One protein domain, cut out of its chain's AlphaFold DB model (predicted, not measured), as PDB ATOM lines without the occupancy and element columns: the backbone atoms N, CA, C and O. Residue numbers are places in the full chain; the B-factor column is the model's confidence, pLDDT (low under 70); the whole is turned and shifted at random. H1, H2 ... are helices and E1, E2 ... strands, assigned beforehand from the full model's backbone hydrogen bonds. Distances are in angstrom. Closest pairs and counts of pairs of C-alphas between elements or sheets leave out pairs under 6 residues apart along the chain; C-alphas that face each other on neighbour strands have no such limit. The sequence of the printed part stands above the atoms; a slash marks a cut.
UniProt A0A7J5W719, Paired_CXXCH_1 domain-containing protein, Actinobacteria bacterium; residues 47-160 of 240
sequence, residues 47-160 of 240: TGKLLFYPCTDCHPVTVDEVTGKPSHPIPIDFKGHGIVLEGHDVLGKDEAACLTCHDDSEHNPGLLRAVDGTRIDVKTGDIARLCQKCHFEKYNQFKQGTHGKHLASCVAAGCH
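AT A GLANCE: This is residues 47 to 160 of the 240 residues of the protein "Paired_CXXCH_1 domain-containing protein" of Actinobacteria bacterium (UniProt A0A7J5W719). With little regular structure, this is an elongated run of loops holding two small strand hairpins, E1-E2 and E3-E4; H2 and H3 lie toward one end, and the loop of residues 51 to 80 reaches the other. The 114 printed residues, 31 in named elements, run E1, E2, H1, E3, E4, H2, H3, class mixed, both sheets antiparallel. It is only just compact, close to loose: radius of gyration of the C-alphas 15.8 A, spans 47 by 30 by 25 A.

HOW THE PARTS SIT: E1, residues 47 to 50, and E2, 81 to 85, form a hairpin; N 81 and O 50 are 2.9 A apart. H1, residues 95 to 98, has Glu 95 closest to E1, its C-alpha 4.4 A from that of Gly 48. E3, 111 to 113, and E4, 119 to 121, form a hairpin; N 112 and O 120 are 2.8 A apart. H2, 128 to 131, touches H3, 136 to 143; the closest C-alphas, of Cys 131 and Tyr 139, are 6.6 A apart. Every O i to N i+4 pair in H3 is within hydrogen-bond range; H1 and H2 are too short for one.

IN THESE COORDINATES: E1 begins at C-alpha 47 (8.070, -11.624, 1.995). H3, 10.5 A long, ends at C-alpha 143 (-12.196, -33.350, 4.932).

THE WHOLE: The printed part has no cut. The links E1 to E2 and H1 to E3 are long. Residues 47 to 82, 105 to 110 and 147 to 159 have pLDDT under 70.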
ATOM      1  N   THR A  47       7.907 -11.916   3.440       39.12
ATOM      2  CA  THR A  47       8.070 -11.624   1.995       39.12
ATOM      3  C   THR A  47       8.930 -12.703   1.335       39.12
ATOM      4  O   THR A  47       9.566 -13.415   2.079       39.12
ATOM      5  N   GLY A  48       8.995 -12.859   0.005       47.28
ATOM      6  CA  GLY A  48       9.928 -13.800  -0.664       47.28
ATOM      7  C   GLY A  48       9.785 -13.832  -2.197       47.28
ATOM      8  O   GLY A  48       8.839 -13.240  -2.720       47.28
ATOM      9  N   LYS A  49      10.722 -14.470  -2.927       50.88
ATOM     10  CA  LYS A  49      10.676 -14.655  -4.398       50.88
ATOM     11  C   LYS A  49      11.042 -16.085  -4.803       50.88
ATOM     12  O   LYS A  49      12.075 -16.578  -4.385       50.88
ATOM     13  N   LEU A  50      10.248 -16.713  -5.671       57.53
ATOM     14  CA  LEU A  50      10.575 -18.009  -6.287       57.53
ATOM     15  C   LEU A  50      10.548 -17.906  -7.825       57.53
ATOM     16  O   LEU A  50       9.803 -17.100  -8.391       57.53
ATOM     17  N   LEU A  51      11.392 -18.688  -8.506       57.19
ATOM     18  CA  LEU A  51      11.413 -18.804  -9.972       57.19
ATOM     19  C   LEU A  51      10.234 -19.662 -10.485       57.19
ATOM     20  O   LEU A  51       9.602 -20.395  -9.729       57.19
ATOM     21  N   PHE A  52       9.868 -19.468 -11.757       59.81
ATOM     22  CA  PHE A  52       8.491 -19.637 -12.233       59.81
ATOM     23  C   PHE A  52       8.071 -21.043 -12.673       59.81
ATOM     24  O   PHE A  52       7.959 -21.330 -13.870       59.81
ATOM     25  N   TYR A  53       7.611 -21.839 -11.719       56.06
ATOM     26  CA  TYR A  53       6.603 -22.854 -12.003       56.06
ATOM     27  C   TYR A  53       5.195 -22.213 -11.996       56.06
ATOM     28  O   TYR A  53       4.923 -21.382 -11.127       56.06
ATOM     29  N   PRO A  54       4.270 -22.524 -12.928       56.66
ATOM     30  CA  PRO A  54       4.332 -23.539 -13.984       56.66
ATOM     31  C   PRO A  54       4.756 -23.006 -15.359       56.66
ATOM     32  O   PRO A  54       4.617 -23.699 -16.366       56.66
ATOM     33  N   CYS A  55       5.207 -21.755 -15.446       63.09
ATOM     34  CA  CYS A  55       5.580 -21.144 -16.720       63.09
ATOM     35  C   CYS A  55       6.694 -21.935 -17.422       63.09
ATOM     36  O   CYS A  55       6.716 -21.992 -18.651       63.09
ATOM     37  N   THR A  56       7.553 -22.603 -16.644       63.38
ATOM     38  CA  THR A  56       8.593 -23.501 -17.151       63.38
ATOM     39  C   THR A  56       8.088 -24.715 -17.924       63.38
ATOM     40  O   THR A  56       8.865 -25.301 -18.669       63.38
ATOM     41  N   ASP A  57       6.808 -25.076 -17.814       67.56
ATOM     42  CA  ASP A  57       6.262 -26.227 -18.545       67.56
ATOM     43  C   ASP A  57       6.126 -25.946 -20.044       67.56
ATOM     44  O   ASP A  57       6.267 -26.846 -20.868       67.56
ATOM     45  N   CYS A  58       5.879 -24.682 -20.400       63.94
ATOM     46  CA  CYS A  58       5.874 -24.215 -21.788       63.94
ATOM     47  C   CYS A  58       7.168 -23.466 -22.154       63.94
ATOM     48  O   CYS A  58       7.499 -23.358 -23.333       63.94
ATOM     49  N   HIS A  59       7.901 -22.956 -21.157       67.50
ATOM     50  CA  HIS A  59       9.150 -22.205 -21.313       67.50
ATOM     51  C   HIS A  59      10.281 -22.829 -20.480       67.50
ATOM     52  O   HIS A  59      10.636 -22.275 -19.440       67.50
ATOM     53  N   PRO A  60      10.849 -23.973 -20.900       66.56
ATOM     54  CA  PRO A  60      11.820 -24.708 -20.096       66.56
ATOM     55  C   PRO A  60      13.027 -23.837 -19.738       66.56
ATOM     56  O   PRO A  60      13.684 -23.264 -20.607       66.56
ATOM     57  N   VAL A  61      13.307 -23.753 -18.437       64.62
ATOM     58  CA  VAL A  61      14.478 -23.074 -17.880       64.62
ATOM     59  C   VAL A  61      15.415 -24.145 -17.344       64.62
ATOM     60  O   VAL A  61      15.076 -24.862 -16.407       64.62
ATOM     61  N   THR A  62      16.593 -24.262 -17.943       65.06
ATOM     62  CA  THR A  62      17.709 -25.040 -17.400       65.06
ATOM     63  C   THR A  62      18.506 -24.150 -16.453       65.06
ATOM     64  O   THR A  62      18.733 -22.982 -16.764       65.06
ATOM     65  N   VAL A  63      18.893 -24.662 -15.286       62.78
ATOM     66  CA  VAL A  63      19.738 -23.960 -14.305       62.78
ATOM     67  C   VAL A  63      21.180 -24.434 -14.446       62.78
ATOM     68  O   VAL A  63      21.442 -25.610 -14.672       62.78
ATOM     69  N   ASP A  64      22.114 -23.496 -14.364       67.44
ATOM     70  CA  ASP A  64      23.545 -23.753 -14.315       67.44
ATOM     71  C   ASP A  64      23.921 -24.283 -12.925       67.44
ATOM     72  O   ASP A  64      23.675 -23.623 -11.915       67.44
ATOM     73  N   GLU A  65      24.524 -25.472 -12.878       63.81
ATOM     74  CA  GLU A  65      24.823 -26.199 -11.634       63.81
ATOM     75  C   GLU A  65      25.844 -25.480 -10.732       63.81
ATOM     76  O   GLU A  65      25.903 -25.735  -9.531       63.81
ATOM     77  N   VAL A  66      26.653 -24.569 -11.284       67.69
ATOM     78  CA  VAL A  66      27.707 -23.857 -10.539       67.69
ATOM     79  C   VAL A  66      27.180 -22.555  -9.938       67.69
ATOM     80  O   VAL A  66      27.603 -22.142  -8.858       67.69
ATOM     81  N   THR A  67      26.270 -21.878 -10.637       65.50
ATOM     82  CA  THR A  67      25.776 -20.544 -10.270       65.50
ATOM     83  C   THR A  67      24.339 -20.536  -9.760       65.50
ATOM     84  O   THR A  67      23.911 -19.514  -9.220       65.50
ATOM     85  N   GLY A  68      23.584 -21.626  -9.944       61.88
ATOM     86  CA  GLY A  68      22.161 -21.731  -9.603       61.88
ATOM     87  C   GLY A  68      21.259 -20.804 -10.425       61.88
ATOM     88  O   GLY A  68      20.102 -20.583 -10.075       61.88
ATOM     89  N   LYS A  69      21.786 -20.202 -11.499       63.31
ATOM     90  CA  LYS A  69      21.068 -19.250 -12.356       63.31
ATOM     91  C   LYS A  69      20.577 -19.931 -13.629       63.31
ATOM     92  O   LYS A  69      21.183 -20.905 -14.056       63.31
ATOM     93  N   PRO A  70      19.533 -19.403 -14.286       64.94
ATOM     94  CA  PRO A  70      19.152 -19.839 -15.625       64.94
ATOM     95  C   PRO A  70      20.364 -19.880 -16.568       64.94
ATOM     96  O   PRO A  70      21.062 -18.878 -16.725       64.94
ATOM     97  N   SER A  71      20.596 -21.021 -17.217       65.38
ATOM     98  CA  SER A  71      21.689 -21.227 -18.172       65.38
ATOM     99  C   SER A  71      21.496 -20.426 -19.467       65.38
ATOM    100  O   SER A  71      22.429 -20.275 -20.255       65.38
ATOM    101  N   HIS A  72      20.291 -19.888 -19.685       63.28
ATOM    102  CA  HIS A  72      19.963 -18.963 -20.763       63.28
ATOM    103  C   HIS A  72      19.155 -17.772 -20.226       63.28
ATOM    104  O   HIS A  72      18.406 -17.930 -19.259       63.28
ATOM    105  N   PRO A  73      19.270 -16.580 -20.845       61.22
ATOM    106  CA  PRO A  73      18.469 -15.424 -20.464       61.22
ATOM    107  C   PRO A  73      16.975 -15.743 -20.587       61.22
ATOM    108  O   PRO A  73      16.486 -16.066 -21.669       61.22
ATOM    109  N   ILE A  74      16.251 -15.643 -19.474       63.59
ATOM    110  CA  ILE A  74      14.785 -15.712 -19.467       63.59
ATOM    111  C   ILE A  74      14.254 -14.509 -20.277       63.59
ATOM    112  O   ILE A  74      14.898 -13.452 -20.229       63.59
ATOM    113  N   PRO A  75      13.130 -14.623 -21.023       59.19
ATOM    114  CA  PRO A  75      12.528 -13.491 -21.719       59.19
ATOM    115  C   PRO A  75      12.533 -12.205 -20.891       59.19
ATOM    116  O   PRO A  75      12.234 -12.222 -19.695       59.19
ATOM    117  N   ILE A  76      12.893 -11.098 -21.544       47.25
ATOM    118  CA  ILE A  76      12.903  -9.766 -20.936       47.25
ATOM    119  C   ILE A  76      11.515  -9.560 -20.305       47.25
ATOM    120  O   ILE A  76      10.511  -9.759 -20.979       47.25
ATOM    121  N   ASP A  77      11.495  -9.260 -19.001       55.09
ATOM    122  CA  ASP A  77      10.319  -9.096 -18.120       55.09
ATOM    123  C   ASP A  77       9.816 -10.314 -17.319       55.09
ATOM    124  O   ASP A  77       8.945 -10.148 -16.460       55.09
ATOM    125  N   PHE A  78      10.414 -11.504 -17.446       54.72
ATOM    126  CA  PHE A  78      10.170 -12.592 -16.485       54.72
ATOM    127  C   PHE A  78      10.847 -12.288 -15.131       54.72
ATOM    128  O   PHE A  78      12.037 -12.525 -14.932       54.72
ATOM    129  N   LYS A  79      10.087 -11.741 -14.171       55.66
ATOM    130  CA  LYS A  79      10.555 -11.401 -12.810       55.66
ATOM    131  C   LYS A  79      10.058 -12.405 -11.780       55.66
ATOM    132  O   LYS A  79       8.854 -12.489 -11.638       55.66
ATOM    133  N   GLY A  80      10.929 -13.065 -11.011       57.19
ATOM    134  CA  GLY A  80      10.519 -14.044  -9.984       57.19
ATOM    135  C   GLY A  80       9.287 -13.629  -9.164       57.19
ATOM    136  O   GLY A  80       9.109 -12.447  -8.847       57.19
ATOM    137  N   HIS A  81       8.436 -14.604  -8.850       63.38
ATOM    138  CA  HIS A  81       7.135 -14.401  -8.226       63.38
ATOM    139  C   HIS A  81       7.303 -13.832  -6.814       63.38
ATOM    140  O   HIS A  81       7.636 -14.555  -5.879       63.38
ATOM    141  N   GLY A  82       7.133 -12.515  -6.684       65.81
ATOM    142  CA  GLY A  82       7.198 -11.808  -5.411       65.81
ATOM    143  C   GLY A  82       5.815 -11.703  -4.790       65.81
ATOM    144  O   GLY A  82       4.982 -10.954  -5.301       65.81
ATOM    145  N   ILE A  83       5.588 -12.418  -3.690       71.31
ATOM    146  CA  ILE A  83       4.334 -12.380  -2.935       71.31
ATOM    147  C   ILE A  83       4.591 -11.967  -1.486       71.31
ATOM    148  O   ILE A  83       5.624 -12.283  -0.891       71.31
ATOM    149  N   VAL A  84       3.621 -11.248  -0.922       73.19
ATOM    150  CA  VAL A  84       3.522 -10.994   0.516       73.19
ATOM    151  C   VAL A  84       2.616 -12.067   1.111       73.19
ATOM    152  O   VAL A  84       1.469 -12.202   0.689       73.19
ATOM    153  N   LEU A  85       3.120 -12.824   2.086       74.62
ATOM    154  CA  LEU A  85       2.355 -13.877   2.752       74.62
ATOM    155  C   LEU A  85       1.534 -13.281   3.903       74.62
ATOM    156  O   LEU A  85       1.934 -13.304   5.071       74.62
ATOM    157  N   GLU A  86       0.394 -12.680   3.571       75.25
ATOM    158  CA  GLU A  86      -0.486 -12.075   4.572       75.25
ATOM    159  C   GLU A  86      -1.134 -13.146   5.460       75.25
ATOM    160  O   GLU A  86      -1.793 -14.058   4.970       75.25
ATOM    161  N   GLY A  87      -0.974 -13.020   6.782       73.06
ATOM    162  CA  GLY A  87      -1.488 -14.001   7.751       73.06
ATOM    163  C   GLY A  87      -0.569 -15.205   7.996       73.06
ATOM    164  O   GLY A  87      -0.966 -16.146   8.676       73.06
ATOM    165  N   HIS A  88       0.655 -15.171   7.466       76.94
ATOM    166  CA  HIS A  88       1.679 -16.209   7.613       76.94
ATOM    167  C   HIS A  88       2.978 -15.670   8.239       76.94
ATOM    168  O   HIS A  88       4.071 -16.151   7.958       76.94
ATOM    169  N   ASP A  89       2.865 -14.692   9.131       75.19
ATOM    170  CA  ASP A  89       3.964 -14.051   9.865       75.19
ATOM    171  C   ASP A  89       4.838 -15.034  10.671       75.19
ATOM    172  O   ASP A  89       6.024 -14.791  10.892       75.19
ATOM    173  N   VAL A  90       4.287 -16.188  11.054       77.88
ATOM    174  CA  VAL A  90       5.016 -17.257  11.758       77.88
ATOM    175  C   VAL A  90       5.953 -18.078  10.861       77.88
ATOM    176  O   VAL A  90       6.753 -18.852  11.384       77.88
ATOM    177  N   LEU A  91       5.876 -17.934   9.532       78.06
ATOM    178  CA  LEU A  91       6.669 -18.729   8.582       78.06
ATOM    179  C   LEU A  91       8.086 -18.179   8.351       78.06
ATOM    180  O   LEU A  91       8.880 -18.801   7.650       78.06
ATOM    181  N   GLY A  92       8.437 -17.041   8.956       78.06
ATOM    182  CA  GLY A  92       9.773 -16.449   8.864       78.06
ATOM    183  C   GLY A  92       9.827 -15.262   7.908       78.06
ATOM    184  O   GLY A  92       8.931 -14.425   7.905       78.06
ATOM    185  N   LYS A  93      10.906 -15.124   7.140       79.00
ATOM    186  CA  LYS A  93      11.112 -14.016   6.194       79.00
ATOM    187  C   LYS A  93      11.784 -14.527   4.928       79.00
ATOM    188  O   LYS A  93      12.429 -15.573   4.954       79.00
ATOM    189  N   ASP A  94      11.651 -13.751   3.867       77.19
ATOM    190  CA  ASP A  94      12.245 -14.009   2.558       77.19
ATOM    191  C   ASP A  94      11.888 -15.409   2.022       77.19
ATOM    192  O   ASP A  94      10.841 -15.988   2.330       77.19
ATOM    193  N   GLU A  95      12.748 -15.964   1.180       75.38
ATOM    194  CA  GLU A  95      12.511 -17.232   0.487       75.38
ATOM    195  C   GLU A  95      12.246 -18.397   1.455       75.38
ATOM    196  O   GLU A  95      11.451 -19.286   1.151       75.38
ATOM    197  N   ALA A  96      12.804 -18.350   2.671       80.38
ATOM    198  CA  ALA A  96      12.591 -19.369   3.698       80.38
ATOM    199  C   ALA A  96      11.106 -19.551   4.068       80.38
ATOM    200  O   ALA A  96      10.666 -20.673   4.336       80.38
ATOM    201  N   ALA A  97      10.311 -18.476   4.030       83.94
ATOM    202  CA  ALA A  97       8.878 -18.567   4.286       83.94
ATOM    203  C   ALA A  97       8.159 -19.333   3.166       83.94
ATOM    204  O   ALA A  97       7.344 -20.219   3.432       83.94
ATOM    205  N   CYS A  98       8.523 -19.067   1.911       81.38
ATOM    206  CA  CYS A  98       7.985 -19.767   0.746       81.38
ATOM    207  C   CYS A  98       8.345 -21.267   0.777       81.38
ATOM    208  O   CYS A  98       7.479 -22.122   0.570       81.38
ATOM    209  N   LEU A  99       9.589 -21.597   1.147       83.69
ATOM    210  CA  LEU A  99      10.119 -22.967   1.251       83.69
ATOM    211  C   LEU A  99       9.523 -23.802   2.400       83.69
ATOM    212  O   LEU A  99       9.796 -25.005   2.526       83.69
ATOM    213  N   THR A 100       8.686 -23.196   3.248       86.50
ATOM    214  CA  THR A 100       7.908 -23.941   4.246       86.50
ATOM    215  C   THR A 100       6.826 -24.792   3.580       86.50
ATOM    216  O   THR A 100       6.558 -25.920   4.011       86.50
ATOM    217  N   CYS A 101       6.225 -24.277   2.511       87.19
ATOM    218  CA  CYS A 101       5.168 -24.946   1.759       87.19
ATOM    219  C   CYS A 101       5.687 -25.510   0.440       87.19
ATOM    220  O   CYS A 101       5.334 -26.635   0.086       87.19
ATOM    221  N   HIS A 102       6.548 -24.765  -0.240       86.38
ATOM    222  CA  HIS A 102       7.164 -25.198  -1.479       86.38
ATOM    223  C   HIS A 102       8.295 -26.191  -1.225       86.38
ATOM    224  O   HIS A 102       8.891 -26.275  -0.143       86.38
ATOM    225  N   ASP A 103       8.546 -27.024  -2.221       82.50
ATOM    226  CA  ASP A 103       9.836 -27.663  -2.343       82.50
ATOM    227  C   ASP A 103      10.902 -26.667  -2.804       82.50
ATOM    228  O   ASP A 103      10.654 -25.471  -2.936       82.50
ATOM    229  N   ASP A 104      12.114 -27.175  -2.953       71.56
ATOM    230  CA  ASP A 104      13.210 -26.442  -3.560       71.56
ATOM    231  C   ASP A 104      13.929 -27.409  -4.490       71.56
ATOM    232  O   ASP A 104      14.894 -28.069  -4.104       71.56
ATOM    233  N   SER A 105      13.387 -27.615  -5.687       55.50
ATOM    234  CA  SER A 105      14.102 -28.374  -6.710       55.50
ATOM    235  C   SER A 105      15.121 -27.440  -7.363       55.50
ATOM    236  O   SER A 105      14.877 -26.915  -8.448       55.50
ATOM    237  N   GLU A 106      16.172 -27.138  -6.594       52.53
ATOM    238  CA  GLU A 106      17.289 -26.222  -6.869       52.53
ATOM    239  C   GLU A 106      16.909 -25.043  -7.778       52.53
ATOM    240  O   GLU A 106      17.499 -24.791  -8.829       52.53
ATOM    241  N   HIS A 107      15.924 -24.287  -7.280       57.22
ATOM    242  CA  HIS A 107      15.452 -22.993  -7.775       57.22
ATOM    243  C   HIS A 107      14.545 -22.994  -9.017       57.22
ATOM    244  O   HIS A 107      14.460 -21.990  -9.718       57.22
ATOM    245  N   ASN A 108      13.764 -24.051  -9.241       56.19
ATOM    246  CA  ASN A 108      12.474 -23.935  -9.938       56.19
ATOM    247  C   ASN A 108      11.389 -24.744  -9.203       56.19
ATOM    248  O   ASN A 108      11.041 -25.839  -9.643       56.19
ATOM    249  N   PRO A 109      10.899 -24.252  -8.053       65.81
ATOM    250  CA  PRO A 109      10.031 -25.017  -7.163       65.81
ATOM    251  C   PRO A 109       8.668 -25.265  -7.806       65.81
ATOM    252  O   PRO A 109       7.836 -24.361  -7.916       65.81
ATOM    253  N   GLY A 110       8.448 -26.504  -8.242       68.94
ATOM    254  CA  GLY A 110       7.217 -26.910  -8.918       68.94
ATOM    255  C   GLY A 110       6.247 -27.701  -8.060       68.94
ATOM    256  O   GLY A 110       5.090 -27.882  -8.444       68.94
ATOM    257  N   LEU A 111       6.691 -28.160  -6.890       82.19
ATOM    258  CA  LEU A 111       5.891 -29.009  -6.024       82.19
ATOM    259  C   LEU A 111       5.761 -28.393  -4.638       82.19
ATOM    260  O   LEU A 111       6.536 -27.558  -4.179       82.19
ATOM    261  N   LEU A 112       4.749 -28.854  -3.926       87.38
ATOM    262  CA  LEU A 112       4.519 -28.506  -2.540       87.38
ATOM    263  C   LEU A 112       4.913 -29.686  -1.664       87.38
ATOM    264  O   LEU A 112       4.770 -30.848  -2.047       87.38
ATOM    265  N   ARG A 113       5.403 -29.402  -0.461       89.94
ATOM    266  CA  ARG A 113       5.830 -30.409   0.512       89.94
ATOM    267  C   ARG A 113       4.786 -30.528   1.610       89.94
ATOM    268  O   ARG A 113       4.634 -29.596   2.391       89.94
ATOM    269  N   ALA A 114       4.103 -31.661   1.727       88.44
ATOM    270  CA  ALA A 114       3.175 -31.935   2.825       88.44
ATOM    271  C   ALA A 114       3.899 -32.195   4.165       88.44
ATOM    272  O   ALA A 114       5.128 -32.260   4.220       88.44
ATOM    273  N   VAL A 115       3.137 -32.335   5.259       86.88
ATOM    274  CA  VAL A 115       3.663 -32.667   6.606       86.88
ATOM    275  C   VAL A 115       4.433 -33.986   6.606       86.88
ATOM    276  O   VAL A 115       5.488 -34.089   7.217       86.88
ATOM    277  N   ASP A 116       3.894 -34.987   5.917       86.50
ATOM    278  CA  ASP A 116       4.440 -36.345   5.837       86.50
ATOM    279  C   ASP A 116       5.556 -36.485   4.785       86.50
ATOM    280  O   ASP A 116       6.012 -37.590   4.509       86.50
ATOM    281  N   GLY A 117       5.987 -35.373   4.179       86.50
ATOM    282  CA  GLY A 117       6.983 -35.356   3.111       86.50
ATOM    283  C   GLY A 117       6.428 -35.639   1.712       86.50
ATOM    284  O   GLY A 117       7.185 -35.530   0.747       86.50
ATOM    285  N   THR A 118       5.128 -35.933   1.565       89.25
ATOM    286  CA  THR A 118       4.503 -36.131   0.247       89.25
ATOM    287  C   THR A 118       4.681 -34.889  -0.627       89.25
ATOM    288  O   THR A 118       4.482 -33.762  -0.164       89.25
ATOM    289  N   ARG A 119       5.017 -35.095  -1.906       89.81
ATOM    290  CA  ARG A 119       5.052 -34.033  -2.916       89.81
ATOM    291  C   ARG A 119       3.679 -33.864  -3.559       89.81
ATOM    292  O   ARG A 119       3.046 -34.849  -3.931       89.81
ATOM    293  N   ILE A 120       3.222 -32.624  -3.662       86.00
ATOM    294  CA  ILE A 120       1.912 -32.266  -4.206       86.00
ATOM    295  C   ILE A 120       2.138 -31.341  -5.397       86.00
ATOM    296  O   ILE A 120       2.777 -30.304  -5.261       86.00
ATOM    297  N   ASP A 121       1.611 -31.720  -6.554       81.88
ATOM    298  CA  ASP A 121       1.619 -30.885  -7.753       81.88
ATOM    299  C   ASP A 121       0.740 -29.640  -7.545       81.88
ATOM    300  O   ASP A 121      -0.407 -29.760  -7.109       81.88
ATOM    301  N   VAL A 122       1.255 -28.439  -7.832       76.06
ATOM    302  CA  VAL A 122       0.510 -27.189  -7.570       76.06
ATOM    303  C   VAL A 122      -0.699 -26.987  -8.488       76.06
ATOM    304  O   VAL A 122      -1.544 -26.152  -8.181       76.06
ATOM    305  N   LYS A 123      -0.808 -27.710  -9.612       72.88
ATOM    306  CA  LYS A 123      -1.928 -27.570 -10.556       72.88
ATOM    307  C   LYS A 123      -3.056 -28.541 -10.261       72.88
ATOM    308  O   LYS A 123      -4.225 -28.211 -10.425       72.88
ATOM    309  N   THR A 124      -2.691 -29.765  -9.905       74.38
ATOM    310  CA  THR A 124      -3.608 -30.911  -9.863       74.38
ATOM    311  C   THR A 124      -3.743 -31.521  -8.475       74.38
ATOM    312  O   THR A 124      -4.660 -32.305  -8.229       74.38
ATOM    313  N   GLY A 125      -2.842 -31.175  -7.558       77.62
ATOM    314  CA  GLY A 125      -2.774 -31.764  -6.235       77.62
ATOM    315  C   GLY A 125      -3.759 -31.174  -5.223       77.62
ATOM    316  O   GLY A 125      -4.333 -30.098  -5.389       77.62
ATOM    317  N   ASP A 126      -3.936 -31.894  -4.113       81.38
ATOM    318  CA  ASP A 126      -4.736 -31.429  -2.977       81.38
ATOM    319  C   ASP A 126      -3.940 -30.436  -2.117       81.38
ATOM    320  O   ASP A 126      -3.342 -30.792  -1.098       81.38
ATOM    321  N   ILE A 127      -3.931 -29.171  -2.543       82.19
ATOM    322  CA  ILE A 127      -3.195 -28.082  -1.883       82.19
ATOM    323  C   ILE A 127      -3.647 -27.895  -0.421       82.19
ATOM    324  O   ILE A 127      -2.842 -27.511   0.429       82.19
ATOM    325  N   ALA A 128      -4.892 -28.251  -0.075       80.44
ATOM    326  CA  ALA A 128      -5.405 -28.133   1.292       80.44
ATOM    327  C   ALA A 128      -4.612 -28.981   2.309       80.44
ATOM    328  O   ALA A 128      -4.584 -28.651   3.497       80.44
ATOM    329  N   ARG A 129      -3.905 -30.033   1.865       84.62
ATOM    330  CA  ARG A 129      -3.004 -30.826   2.725       84.62
ATOM    331  C   ARG A 129      -1.860 -30.008   3.316       84.62
ATOM    332  O   ARG A 129      -1.347 -30.372   4.371       84.62
ATOM    333  N   LEU A 130      -1.453 -28.907   2.681       85.94
ATOM    334  CA  LEU A 130      -0.410 -28.036   3.227       85.94
ATOM    335  C   LEU A 130      -0.869 -27.322   4.488       85.94
ATOM    336  O   LEU A 130      -0.104 -27.198   5.444       85.94
ATOM    337  N   CYS A 131      -2.139 -26.922   4.522       83.00
ATOM    338  CA  CYS A 131      -2.735 -26.232   5.657       83.00
ATOM    339  C   CYS A 131      -2.693 -27.100   6.922       83.00
ATOM    340  O   CYS A 131      -2.601 -26.566   8.022       83.00
ATOM    341  N   GLN A 132      -2.696 -28.434   6.784       86.19
ATOM    342  CA  GLN A 132      -2.617 -29.378   7.904       86.19
ATOM    343  C   GLN A 132      -1.356 -29.188   8.765       86.19
ATOM    344  O   GLN A 132      -1.399 -29.513   9.951       86.19
ATOM    345  N   LYS A 133      -0.269 -28.628   8.209       86.19
ATOM    346  CA  LYS A 133       0.975 -28.341   8.948       86.19
ATOM    347  C   LYS A 133       0.744 -27.525  10.212       86.19
ATOM    348  O   LYS A 133       1.374 -27.795  11.229       86.19
ATOM    349  N   CYS A 134      -0.165 -26.557  10.140       85.31
ATOM    350  CA  CYS A 134      -0.436 -25.625  11.233       85.31
ATOM    351  C   CYS A 134      -1.924 -25.597  11.621       85.31
ATOM    352  O   CYS A 134      -2.262 -25.395  12.783       85.31
ATOM    353  N   HIS A 135      -2.829 -25.860  10.677       84.19
ATOM    354  CA  HIS A 135      -4.283 -25.775  10.836       84.19
ATOM    355  C   HIS A 135      -4.963 -27.147  10.740       84.19
ATOM    356  O   HIS A 135      -5.944 -27.324  10.013       84.19
ATOM    357  N   PHE A 136      -4.457 -28.123  11.497       84.38
ATOM    358  CA  PHE A 136      -4.951 -29.505  11.511       84.38
ATOM    359  C   PHE A 136      -6.478 -29.607  11.677       84.38
ATOM    360  O   PHE A 136      -7.146 -30.298  10.911       84.38
ATOM    361  N   GLU A 137      -7.045 -28.861  12.627       83.31
ATOM    362  CA  GLU A 137      -8.488 -28.878  12.893       83.31
ATOM    363  C   GLU A 137      -9.311 -28.353  11.704       83.31
ATOM    364  O   GLU A 137     -10.336 -28.926  11.339       83.31
ATOM    365  N   LYS A 138      -8.837 -27.302  11.026       79.31
ATOM    366  CA  LYS A 138      -9.516 -26.764   9.837       79.31
ATOM    367  C   LYS A 138      -9.439 -27.717   8.655       79.31
ATOM    368  O   LYS A 138     -10.436 -27.896   7.960       79.31
ATOM    369  N   TYR A 139      -8.300 -28.379   8.475       80.69
ATOM    370  CA  TYR A 139      -8.165 -29.424   7.466       80.69
ATOM    371  C   TYR A 139      -9.112 -30.607   7.734       80.69
ATOM    372  O   TYR A 139      -9.749 -31.103   6.805       80.69
ATOM    373  N   ASN A 140      -9.298 -31.014   8.994       83.19
ATOM    374  CA  ASN A 140     -10.274 -32.052   9.346       83.19
ATOM    375  C   ASN A 140     -11.712 -31.638   9.029       83.19
ATOM    376  O   ASN A 140     -12.452 -32.425   8.443       83.19
ATOM    377  N   GLN A 141     -12.098 -30.402   9.355       79.25
ATOM    378  CA  GLN A 141     -13.414 -29.858   9.000       79.25
ATOM    379  C   GLN A 141     -13.620 -29.837   7.478       79.25
ATOM    380  O   GLN A 141     -14.678 -30.220   6.980       79.25
ATOM    381  N   PHE A 142     -12.593 -29.449   6.717       76.44
ATOM    382  CA  PHE A 142     -12.616 -29.512   5.255       76.44
ATOM    383  C   PHE A 142     -12.814 -30.951   4.755       76.44
ATOM    384  O   PHE A 142     -13.735 -31.200   3.977       76.44
ATOM    385  N   LYS A 143     -12.046 -31.922   5.270       78.62
ATOM    386  CA  LYS A 143     -12.196 -33.350   4.932       78.62
ATOM    387  C   LYS A 143     -13.578 -33.913   5.261       78.62
ATOM    388  O   LYS A 143     -14.057 -34.799   4.561       78.62
ATOM    389  N   GLN A 144     -14.208 -33.417   6.321       81.94
ATOM    390  CA  GLN A 144     -15.570 -33.788   6.712       81.94
ATOM    391  C   GLN A 144     -16.644 -33.106   5.842       81.94
ATOM    392  O   GLN A 144     -17.830 -33.398   5.978       81.94
ATOM    393  N   GLY A 145     -16.244 -32.225   4.919       72.88
ATOM    394  CA  GLY A 145     -17.127 -31.543   3.977       72.88
ATOM    395  C   GLY A 145     -17.775 -30.273   4.525       72.88
ATOM    396  O   GLY A 145     -18.616 -29.690   3.842       72.88
ATOM    397  N   THR A 146     -17.385 -29.810   5.718       72.25
ATOM    398  CA  THR A 146     -17.903 -28.572   6.327       72.25
ATOM    399  C   THR A 146     -17.621 -27.345   5.459       72.25
ATOM    400  O   THR A 146     -18.413 -26.409   5.448       72.25
ATOM    401  N   HIS A 147     -16.527 -27.372   4.694       67.25
ATOM    402  CA  HIS A 147     -16.081 -26.268   3.838       67.25
ATOM    403  C   HIS A 147     -16.220 -26.585   2.343       67.25
ATOM    404  O   HIS A 147     -15.440 -26.087   1.551       67.25
ATOM    405  N   GLY A 148     -17.179 -27.428   1.943       57.09
ATOM    406  CA  GLY A 148     -17.393 -27.790   0.532       57.09
ATOM    407  C   GLY A 148     -17.407 -29.298   0.305       57.09
ATOM    408  O   GLY A 148     -16.471 -29.880  -0.235       57.09
ATOM    409  N   LYS A 149     -18.484 -29.952   0.742       50.97
ATOM    410  CA  LYS A 149     -18.693 -31.396   0.588       50.97
ATOM    411  C   LYS A 149     -18.661 -31.792  -0.902       50.97
ATOM    412  O   LYS A 149     -19.516 -31.359  -1.664       50.97
ATOM    413  N   HIS A 150     -17.707 -32.644  -1.290       53.00
ATOM    414  CA  HIS A 150     -17.536 -33.198  -2.649       53.00
ATOM    415  C   HIS A 150     -17.134 -32.213  -3.762       53.00
ATOM    416  O   HIS A 150     -17.197 -32.578  -4.935       53.00
ATOM    417  N   LEU A 151     -16.701 -30.996  -3.429       52.50
ATOM    418  CA  LEU A 151     -16.094 -30.098  -4.411       52.50
ATOM    419  C   LEU A 151     -14.587 -30.376  -4.504       52.50
ATOM    420  O   LEU A 151     -13.980 -30.847  -3.538       52.50
ATOM    421  N   ALA A 152     -13.984 -30.097  -5.668       53.16
ATOM    422  CA  ALA A 152     -12.525 -30.031  -5.788       53.16
ATOM    423  C   ALA A 152     -11.970 -29.123  -4.678       53.16
ATOM    424  O   ALA A 152     -12.695 -28.236  -4.217       53.16
ATOM    425  N   SER A 153     -10.734 -29.364  -4.218       57.06
ATOM    426  CA  SER A 153     -10.181 -28.646  -3.060       57.06
ATOM    427  C   SER A 153     -10.482 -27.147  -3.170       57.06
ATOM    428  O   SER A 153     -10.325 -26.568  -4.243       57.06
ATOM    429  N   CYS A 154     -10.975 -26.508  -2.101       56.41
ATOM    430  CA  CYS A 154     -11.369 -25.090  -2.157       56.41
ATOM    431  C   CYS A 154     -10.254 -24.184  -2.691       56.41
ATOM    432  O   CYS A 154     -10.525 -23.114  -3.224       56.41
ATOM    433  N   VAL A 155      -9.006 -24.629  -2.571       53.97
ATOM    434  CA  VAL A 155      -7.844 -23.967  -3.152       53.97
ATOM    435  C   VAL A 155      -7.786 -24.165  -4.674       53.97
ATOM    436  O   VAL A 155      -7.654 -23.187  -5.399       53.97
ATOM    437  N   ALA A 156      -7.977 -25.387  -5.186       52.59
ATOM    438  CA  ALA A 156      -8.064 -25.655  -6.629       52.59
ATOM    439  C   ALA A 156      -9.278 -24.980  -7.300       52.59
ATOM    440  O   ALA A 156      -9.222 -24.630  -8.474       52.59
ATOM    441  N   ALA A 157     -10.364 -24.760  -6.551       50.12
ATOM    442  CA  ALA A 157     -11.542 -24.022  -7.007       50.12
ATOM    443  C   ALA A 157     -11.395 -22.486  -6.899       50.12
ATOM    444  O   ALA A 157     -12.345 -21.762  -7.199       50.12
ATOM    445  N   GLY A 158     -10.237 -21.980  -6.454       57.56
ATOM    446  CA  GLY A 158      -9.973 -20.545  -6.316       57.56
ATOM    447  C   GLY A 158     -10.758 -19.858  -5.195       57.56
ATOM    448  O   GLY A 158     -10.873 -18.637  -5.190       57.56
ATOM    449  N   CYS A 159     -11.320 -20.614  -4.247       59.22
ATOM    450  CA  CYS A 159     -12.031 -20.043  -3.104       59.22
ATOM    451  C   CYS A 159     -11.062 -19.442  -2.073       59.22
ATOM    452  O   CYS A 159     -11.385 -18.439  -1.451       59.22
ATOM    453  N   HIS A 160      -9.870 -20.015  -1.898       71.25
ATOM    454  CA  HIS A 160      -8.841 -19.455  -1.018       71.25
ATOM    455  C   HIS A 160      -7.526 -19.272  -1.766       71.25
ATOM    456  O   HIS A 160      -7.073 -20.188  -2.451       71.25
TER     457      HIS A 160